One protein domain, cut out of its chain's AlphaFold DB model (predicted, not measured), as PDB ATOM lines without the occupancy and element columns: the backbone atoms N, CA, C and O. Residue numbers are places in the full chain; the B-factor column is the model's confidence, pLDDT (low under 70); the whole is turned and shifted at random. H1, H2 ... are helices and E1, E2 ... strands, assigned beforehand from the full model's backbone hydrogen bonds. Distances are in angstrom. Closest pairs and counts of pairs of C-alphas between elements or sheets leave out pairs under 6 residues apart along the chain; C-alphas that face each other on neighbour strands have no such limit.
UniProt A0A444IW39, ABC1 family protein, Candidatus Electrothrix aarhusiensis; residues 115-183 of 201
ATOM      1  N   GLU A 115     266.201 373.896 392.068       94.62
ATOM      2  CA  GLU A 115     265.144 372.992 392.521       94.62
ATOM      3  C   GLU A 115     263.821 373.746 392.715       94.62
ATOM      4  O   GLU A 115     262.773 373.271 392.283       94.62
ATOM      5  N   GLU A 116     263.867 374.957 393.281       93.62
ATOM      6  CA  GLU A 116     262.693 375.832 393.372       93.62
ATOM      7  C   GLU A 116     262.184 376.229 391.973       93.62
ATOM      8  O   GLU A 116     260.976 376.236 391.743       93.62
ATOM      9  N   VAL A 117     263.078 376.495 391.008       94.31
ATOM     10  CA  VAL A 117     262.694 376.742 389.602       94.31
ATOM     11  C   VAL A 117     261.965 375.536 389.007       94.31
ATOM     12  O   VAL A 117     260.920 375.708 388.384       94.31
ATOM     13  N   GLN A 118     262.494 374.325 389.191       94.12
ATOM     14  CA  GLN A 118     261.865 373.101 388.690       94.12
ATOM     15  C   GLN A 118     260.485 372.889 389.303       94.12
ATOM     16  O   GLN A 118     259.533 372.603 388.581       94.12
ATOM     17  N   GLN A 119     260.356 373.101 390.613       93.62
ATOM     18  CA  GLN A 119     259.075 372.993 391.297       93.62
ATOM     19  C   GLN A 119     258.042 373.971 390.718       93.62
ATOM     20  O   GLN A 119     256.921 373.563 390.431       93.62
ATOM     21  N   ILE A 120     258.424 375.227 390.471       92.25
ATOM     22  CA  ILE A 120     257.537 376.225 389.850       92.25
ATOM     23  C   ILE A 120     257.100 375.776 388.454       92.25
ATOM     24  O   ILE A 120     255.926 375.861 388.111       92.25
ATOM     25  N   PHE A 121     258.022 375.253 387.645       93.25
ATOM     26  CA  PHE A 121     257.695 374.713 386.325       93.25
ATOM     27  C   PHE A 121     256.732 373.522 386.399       93.25
ATOM     28  O   PHE A 121     255.783 373.439 385.615       93.25
ATOM     29  N   GLN A 122     256.932 372.639 387.374       92.38
ATOM     30  CA  GLN A 122     256.048 371.508 387.615       92.38
ATOM     31  C   GLN A 122     254.649 371.961 388.057       92.38
ATOM     32  O   GLN A 122     253.658 371.388 387.610       92.38
ATOM     33  N   GLU A 123     254.554 372.988 388.898       89.50
ATOM     34  CA  GLU A 123     253.285 373.555 389.365       89.50
ATOM     35  C   GLU A 123     252.539 374.300 388.243       89.50
ATOM     36  O   GLU A 123     251.341 374.085 388.054       89.50
ATOM     37  N   ASP A 124     253.246 375.112 387.451       87.31
ATOM     38  CA  ASP A 124     252.649 375.978 386.427       87.31
ATOM     39  C   ASP A 124     252.375 375.257 385.097       87.31
ATOM     40  O   ASP A 124     251.429 375.595 384.382       87.31
ATOM     41  N   GLN A 125     253.231 374.304 384.714       86.00
ATOM     42  CA  GLN A 125     253.220 373.659 383.390       86.00
ATOM     43  C   GLN A 125     253.096 372.130 383.455       86.00
ATOM     44  O   GLN A 125     252.921 371.491 382.414       86.00
ATOM     45  N   GLY A 126     253.192 371.526 384.644       90.44
ATOM     46  CA  GLY A 126     253.153 370.073 384.816       90.44
ATOM     47  C   GLY A 126     254.376 369.335 384.266       90.44
ATOM     48  O   GLY A 126     254.291 368.121 384.079       90.44
ATOM     49  N   LYS A 127     255.463 370.052 383.956       90.62
ATOM     50  CA  LYS A 127     256.664 369.533 383.287       90.62
ATOM     51  C   LYS A 127     257.918 370.204 383.817       90.62
ATOM     52  O   LYS A 127     257.872 371.380 384.174       90.62
ATOM     53  N   ASP A 128     259.045 369.512 383.721       91.44
ATOM     54  CA  ASP A 128     260.358 370.083 384.000       91.44
ATOM     55  C   ASP A 128     260.829 371.047 382.889       91.44
ATOM     56  O   ASP A 128     260.467 370.896 381.712       91.44
ATOM     57  N   PRO A 129     261.725 372.008 383.204       91.56
ATOM     58  CA  PRO A 129     262.327 372.886 382.199       91.56
ATOM     59  C   PRO A 129     262.984 372.115 381.043       91.56
ATOM     60  O   PRO A 129     262.887 372.523 379.886       91.56
ATOM     61  N   THR A 130     263.614 370.975 381.332       89.69
ATOM     62  CA  THR A 130     264.317 370.129 380.351       89.69
ATOM     63  C   THR A 130     263.381 369.420 379.368       89.69
ATOM     64  O   THR A 130     263.821 369.006 378.297       89.69
ATOM     65  N   GLU A 131     262.089 369.302 379.684       88.25
ATOM     66  CA  GLU A 131     261.076 368.742 378.779       88.25
ATOM     67  C   GLU A 131     260.525 369.792 377.806       88.25
ATOM     68  O   GLU A 131     260.031 369.470 376.722       88.25
ATOM     69  N   ILE A 132     260.585 371.067 378.196       88.00
ATOM     70  CA  ILE A 132     260.066 372.197 377.417       88.00
ATOM     71  C   ILE A 132     261.173 372.787 376.536       88.00
ATOM     72  O   ILE A 132     260.949 373.103 375.359       88.00
ATOM     73  N   PHE A 133     262.370 372.929 377.102       91.44
ATOM     74  CA  PHE A 133     263.524 373.561 376.481       91.44
ATOM     75  C   PHE A 133     264.578 372.523 376.096       91.44
ATOM     76  O   PHE A 133     264.881 371.598 376.835       91.44
ATOM     77  N   THR A 134     265.188 372.716 374.928       91.00
ATOM     78  CA  THR A 134     266.326 371.903 374.471       91.00
ATOM     79  C   THR A 134     267.619 372.196 375.229       91.00
ATOM     80  O   THR A 134     268.555 371.410 375.146       91.00
ATOM     81  N   ASP A 135     267.685 373.346 375.898       92.44
ATOM     82  CA  ASP A 135     268.760 373.751 376.801       92.44
ATOM     83  C   ASP A 135     268.180 374.750 377.806       92.44
ATOM     84  O   ASP A 135     267.380 375.605 377.414       92.44
ATOM     85  N   PHE A 136     268.552 374.649 379.079       94.75
ATOM     86  CA  PHE A 136     268.107 375.562 380.130       94.75
ATOM     87  C   PHE A 136     269.243 375.769 381.128       94.75
ATOM     88  O   PHE A 136     269.702 374.825 381.771       94.75
ATOM     89  N   ALA A 137     269.710 377.008 381.258       95.56
ATOM     90  CA  ALA A 137     270.809 377.335 382.152       95.56
ATOM     91  C   ALA A 137     270.374 377.186 383.615       95.56
ATOM     92  O   ALA A 137     269.468 377.885 384.068       95.56
ATOM     93  N   VAL A 138     271.051 376.317 384.367       95.19
ATOM     94  CA  VAL A 138     270.812 376.115 385.809       95.19
ATOM     95  C   VAL A 138     271.110 377.393 386.596       95.19
ATOM     96  O   VAL A 138     270.338 377.801 387.461       95.19
ATOM     97  N   THR A 139     272.211 378.068 386.263       94.56
ATOM     98  CA  THR A 139     272.565 379.358 386.857       94.56
ATOM     99  C   THR A 139     271.761 380.481 386.191       94.56
ATOM    100  O   THR A 139     271.807 380.604 384.962       94.56
ATOM    101  N   PRO A 140     271.038 381.319 386.955       94.31
ATOM    102  CA  PRO A 140     270.306 382.439 386.384       94.31
ATOM    103  C   PRO A 140     271.262 383.503 385.838       94.31
ATOM    104  O   PRO A 140     272.305 383.792 386.422       94.31
ATOM    105  N   LEU A 141     270.861 384.130 384.734       92.00
ATOM    106  CA  LEU A 141     271.509 385.304 384.155       92.00
ATOM    107  C   LEU A 141     271.412 386.518 385.090       92.00
ATOM    108  O   LEU A 141     272.341 387.313 385.172       92.00
ATOM    109  N   ALA A 142     270.268 386.678 385.758       88.38
ATOM    110  CA  ALA A 142     270.010 387.767 386.692       88.38
ATOM    111  C   ALA A 142     268.916 387.376 387.691       88.38
ATOM    112  O   ALA A 142     268.039 386.572 387.372       88.38
ATOM    113  N   ALA A 143     268.919 388.000 388.865       87.06
ATOM    114  CA  ALA A 143     267.872 387.860 389.867       87.06
ATOM    115  C   ALA A 143     267.391 389.238 390.336       87.06
ATOM    116  O   ALA A 143     268.155 390.197 390.424       87.06
ATOM    117  N   ALA A 144     266.095 389.335 390.600       80.06
ATOM    118  CA  ALA A 144     265.412 390.547 391.020       80.06
ATOM    119  C   ALA A 144     264.406 390.229 392.137       80.06
ATOM    120  O   ALA A 144     264.164 389.073 392.493       80.06
ATOM    121  N   SER A 145     263.777 391.266 392.686       74.50
ATOM    122  CA  SER A 145     262.848 391.133 393.817       74.50
ATOM    123  C   SER A 145     261.620 390.255 393.537       74.50
ATOM    124  O   SER A 145     261.086 389.653 394.464       74.50
ATOM    125  N   ILE A 146     261.187 390.149 392.277       82.06
ATOM    126  CA  ILE A 146     259.969 389.422 391.869       82.06
ATOM    127  C   ILE A 146     260.291 388.041 391.275       82.06
ATOM    128  O   ILE A 146     259.415 387.189 391.170       82.06
ATOM    129  N   GLY A 147     261.540 387.779 390.900       89.44
ATOM    130  CA  GLY A 147     261.895 386.553 390.196       89.44
ATOM    131  C   GLY A 147     263.329 386.557 389.693       89.44
ATOM    132  O   GLY A 147     264.080 387.499 389.938       89.44
ATOM    133  N   GLN A 148     263.696 385.519 388.954       92.75
ATOM    134  CA  GLN A 148     264.999 385.411 388.310       92.75
ATOM    135  C   GLN A 148     264.870 385.033 386.841       92.75
ATOM    136  O   GLN A 148     263.806 384.651 386.358       92.75
ATOM    137  N   VAL A 149     265.952 385.232 386.106       94.00
ATOM    138  CA  VAL A 149     265.983 385.180 384.653       94.00
ATOM    139  C   VAL A 149     266.980 384.118 384.225       94.00
ATOM    140  O   VAL A 149     268.141 384.194 384.605       94.00
ATOM    141  N   HIS A 150     266.546 383.166 383.408       95.50
ATOM    142  CA  HIS A 150     267.375 382.092 382.870       95.50
ATOM    143  C   HIS A 150     267.496 382.205 381.352       95.50
ATOM    144  O   HIS A 150     266.553 382.598 380.658       95.50
ATOM    145  N   LEU A 151     268.669 381.844 380.837       95.56
ATOM    146  CA  LEU A 151     268.859 381.606 379.412       95.56
ATOM    147  C   LEU A 151     268.363 380.201 379.081       95.56
ATOM    148  O   LEU A 151     268.674 379.248 379.793       95.56
ATOM    149  N   ALA A 152     267.607 380.075 377.998       94.50
ATOM    150  CA  ALA A 152     267.145 378.784 377.517       94.50
ATOM    151  C   ALA A 152     267.098 378.754 375.990       94.50
ATOM    152  O   ALA A 152     267.086 379.789 375.322       94.50
ATOM    153  N   ARG A 153     267.029 377.551 375.425       92.50
ATOM    154  CA  ARG A 153     266.869 377.327 373.990       92.50
ATOM    155  C   ARG A 153     265.660 376.455 373.737       92.50
ATOM    156  O   ARG A 153     265.566 375.350 374.262       92.50
ATOM    157  N   ILE A 154     264.758 376.911 372.881       89.44
ATOM    158  CA  ILE A 154     263.511 376.208 372.566       89.44
ATOM    159  C   ILE A 154     263.494 375.744 371.106       89.44
ATOM    160  O   ILE A 154     264.036 376.405 370.215       89.44
ATOM    161  N   SER A 155     262.870 374.591 370.855       84.06
ATOM    162  CA  SER A 155     262.607 374.105 369.500       84.06
ATOM    163  C   SER A 155     261.306 374.700 368.950       84.06
ATOM    164  O   SER A 155     260.355 374.964 369.685       84.06
ATOM    165  N   SER A 156     261.222 374.879 367.637       70.25
ATOM    166  CA  SER A 156     259.997 375.327 366.960       70.25
ATOM    167  C   SER A 156     258.777 374.422 367.189       70.25
ATOM    168  O   SER A 156     257.654 374.908 367.081       70.25
ATOM    169  N   ASP A 157     258.968 373.134 367.495       68.19
ATOM    170  CA  ASP A 157     257.857 372.228 367.813       68.19
ATOM    171  C   ASP A 157     257.345 372.444 369.241       68.19
ATOM    172  O   ASP A 157     256.134 372.518 369.444       68.19
ATOM    173  N   SER A 158     258.242 372.696 370.198       66.00
ATOM    174  CA  SER A 158     257.882 373.101 371.566       66.00
ATOM    175  C   SER A 158     257.186 374.477 371.605       66.00
ATOM    176  O   SER A 158     256.312 374.714 372.438       66.00
ATOM    177  N   LEU A 159     257.515 375.382 370.671       58.44
ATOM    178  CA  LEU A 159     256.926 376.730 370.559       58.44
ATOM    179  C   LEU A 159     255.431 376.740 370.193       58.44
ATOM    180  O   LEU A 159     254.717 377.670 370.572       58.44
ATOM    181  N   LYS A 160     254.953 375.727 369.452       54.66
ATOM    182  CA  LYS A 160     253.542 375.616 369.026       54.66
ATOM    183  C   LYS A 160     252.592 375.396 370.209       54.66
ATOM    184  O   LYS A 160     251.411 375.703 370.096       54.66
ATOM    185  N   SER A 161     253.110 374.879 371.327       52.97
ATOM    186  CA  SER A 161     252.355 374.616 372.558       52.97
ATOM    187  C   SER A 161     252.238 375.838 373.475       52.97
ATOM    188  O   SER A 161     251.339 375.876 374.306       52.97
ATOM    189  N   THR A 162     253.140 376.816 373.361       53.12
ATOM    190  CA  THR A 162     253.300 377.907 374.345       53.12
ATOM    191  C   THR A 162     253.011 379.298 373.779       53.12
ATOM    192  O   THR A 162     252.830 380.243 374.541       53.12
ATOM    193  N   THR A 163     252.906 379.458 372.455       50.97
ATOM    194  CA  THR A 163     252.551 380.738 371.816       50.97
ATOM    195  C   THR A 163     251.648 380.546 370.596       50.97
ATOM    196  O   THR A 163     251.746 379.549 369.882       50.97
ATOM    197  N   ARG A 164     250.793 381.540 370.303       50.44
ATOM    198  CA  ARG A 164     250.056 381.658 369.029       50.44
ATOM    199  C   ARG A 164     251.041 381.951 367.882       50.44
ATOM    200  O   ARG A 164     251.132 383.086 367.427       50.44
ATOM    201  N   SER A 165     251.799 380.949 367.437       48.81
ATOM    202  CA  SER A 165     252.732 381.069 366.305       48.81
ATOM    203  C   SER A 165     252.199 380.389 365.026       48.81
ATOM    204  O   SER A 165     251.471 379.398 365.120       48.81
ATOM    205  N   PRO A 166     252.532 380.898 363.818       50.38
ATOM    206  CA  PRO A 166     251.918 380.480 362.551       50.38
ATOM    207  C   PRO A 166     252.359 379.081 362.091       50.38
ATOM    208  O   PRO A 166     253.509 378.684 362.270       50.38
ATOM    209  N   LYS A 167     251.453 378.353 361.424       50.56
ATOM    210  CA  LYS A 167     251.545 376.913 361.099       50.56
ATOM    211  C   LYS A 167     252.656 376.457 360.126       50.56
ATOM    212  O   LYS A 167     252.763 375.255 359.927       50.56
ATOM    213  N   ASN A 168     253.511 377.323 359.572       51.78
ATOM    214  CA  ASN A 168     254.439 376.949 358.484       51.78
ATOM    215  C   ASN A 168     255.891 377.435 358.690       51.78
ATOM    216  O   ASN A 168     256.389 378.244 357.910       51.78
ATOM    217  N   GLN A 169     256.602 376.940 359.709       54.06
ATOM    218  CA  GLN A 169     258.055 377.156 359.834       54.06
ATOM    219  C   GLN A 169     258.832 375.851 360.042       54.06
ATOM    220  O   GLN A 169     258.449 374.999 360.842       54.06
ATOM    221  N   LYS A 170     259.935 375.733 359.290       55.97
ATOM    222  CA  LYS A 170     260.950 374.671 359.348       55.97
ATOM    223  C   LYS A 170     261.564 374.600 360.749       55.97
ATOM    224  O   LYS A 170     261.690 375.634 361.404       55.97
ATOM    225  N   ALA A 171     261.955 373.399 361.183       60.56
ATOM    226  CA  ALA A 171     262.447 373.189 362.536       60.56
ATOM    227  C   ALA A 171     263.656 374.093 362.849       60.56
ATOM    228  O   ALA A 171     264.717 373.932 362.249       60.56
ATOM    229  N   SER A 172     263.494 375.065 363.751       72.56
ATOM    230  CA  SER A 172     264.541 376.030 364.113       72.56
ATOM    231  C   SER A 172     264.654 376.143 365.627       72.56
ATOM    232  O   SER A 172     263.632 376.294 366.301       72.56
ATOM    233  N   LYS A 173     265.879 376.107 366.154       82.25
ATOM    234  CA  LYS A 173     266.154 376.407 367.564       82.25
ATOM    235  C   LYS A 173     266.245 377.921 367.755       82.25
ATOM    236  O   LYS A 173     266.797 378.605 366.894       82.25
ATOM    237  N   ARG A 174     265.706 378.438 368.858       86.38
ATOM    238  CA  ARG A 174     265.791 379.861 369.223       86.38
ATOM    239  C   ARG A 174     266.236 380.018 370.661       86.38
ATOM    240  O   ARG A 174     265.735 379.304 371.529       86.38
ATOM    241  N   ASP A 175     267.127 380.974 370.884       91.06
ATOM    242  CA  ASP A 175     267.500 381.410 372.223       91.06
ATOM    243  C   ASP A 175     266.388 382.301 372.780       91.06
ATOM    244  O   ASP A 175     265.845 383.165 372.085       91.06
ATOM    245  N   VAL A 176     266.016 382.048 374.028       92.31
ATOM    246  CA  VAL A 176     264.959 382.753 374.743       92.31
ATOM    247  C   VAL A 176     265.422 383.092 376.151       92.31
ATOM    248  O   VAL A 176     266.301 382.452 376.727       92.31
ATOM    249  N   VAL A 177     264.789 384.117 376.705       93.69
ATOM    250  CA  VAL A 177     264.973 384.531 378.089       93.69
ATOM    251  C   VAL A 177     263.728 384.127 378.861       93.69
ATOM    252  O   VAL A 177     262.627 384.583 378.551       93.69
ATOM    253  N   VAL A 178     263.904 383.273 379.862       93.12
ATOM    254  CA  VAL A 178     262.818 382.754 380.688       93.12
ATOM    255  C   VAL A 178     262.842 383.471 382.026       93.12
ATOM    256  O   VAL A 178     263.827 383.403 382.757       93.12
ATOM    257  N   LYS A 179     261.758 384.172 382.351       93.62
ATOM    258  CA  LYS A 179     261.580 384.799 383.661       93.62
ATOM    259  C   LYS A 179     260.764 383.868 384.543       93.62
ATOM    260  O   LYS A 179     259.648 383.522 384.178       93.62
ATOM    261  N   VAL A 180     261.323 383.502 385.688       92.94
ATOM    262  CA  VAL A 180     260.694 382.631 386.682       92.94
ATOM    263  C   VAL A 180     260.356 383.480 387.897       92.94
ATOM    264  O   VAL A 180     261.237 384.121 388.476       92.94
ATOM    265  N   GLN A 181     259.075 383.540 388.252       90.75
ATOM    266  CA  GLN A 181     258.603 384.297 389.407       90.75
ATOM    267  C   GLN A 181     259.044 383.616 390.708       90.75
ATOM    268  O   GLN A 181     259.087 382.396 390.785       90.75
ATOM    269  N   ARG A 182     259.384 384.394 391.741       88.62
ATOM    270  CA  ARG A 182     259.781 383.853 393.049       88.62
ATOM    271  C   ARG A 182     258.600 383.088 393.682       88.62
ATOM    272  O   ARG A 182     257.477 383.606 393.645       88.62
ATOM    273  N   PRO A 183     258.821 381.906 394.287       83.56
ATOM    274  CA  PRO A 183     257.727 381.103 394.826       83.56
ATOM    275  C   PRO A 183     257.028 381.815 395.994       83.56
ATOM    276  O   PRO A 183     257.641 382.586 396.737       83.56
TER     277      PRO A 183
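What this domain is: This is residues 115 to 183 of the 201 residues of the protein "ABC1 family protein" of Candidatus Electrothrix aarhusiensis (UniProt A0A444IW39). Two long paired strands, E2 and E3, make a narrow ribbon, with short E1 beside E2 at one end and a long loop, residues 160 to 172, at the other. Three helices graze this antiparallel sheet, ordered E1 E2 E3. The printed part, 69 residues of mixed class, runs H1 H2 E1 E2 H3 E3. It is compact, radius of gyration of the C-alphas 12.6 A, spanning 39 by 23 by 18 A.

Where its parts are: Find C-alpha 115 at (265.144, 372.992, 392.521); H1 runs 15.0 A to residue 125. Next come H2, 129 to 132; E1, 142 to 144; E2, 147 to 155, 24.2 A; H3, 156 to 159; and E3, 173 to 181, 24.4 A, ending at (258.603, 384.297, 389.407).

How they stand to each other: Look at N 144 and O 147, 2.8 A, in hairpin E1 and E2, and N 150 and O 178, 2.8 A, between E2 and E3. E2 bends by 57 degrees at residue 151. H1 grazes the sheet, its closest C-alphas to E3 being Val 117 and Val 180, 6.9 A. H1 and H3 are apart. In H1 every O i to N i+4 pair is within hydrogen-bond range; H2 and H3 are too short for one.

The domain as a whole: The printed part has no cut. The H3 to E3 link is long; pLDDT is under 70 at residues 157 to 171.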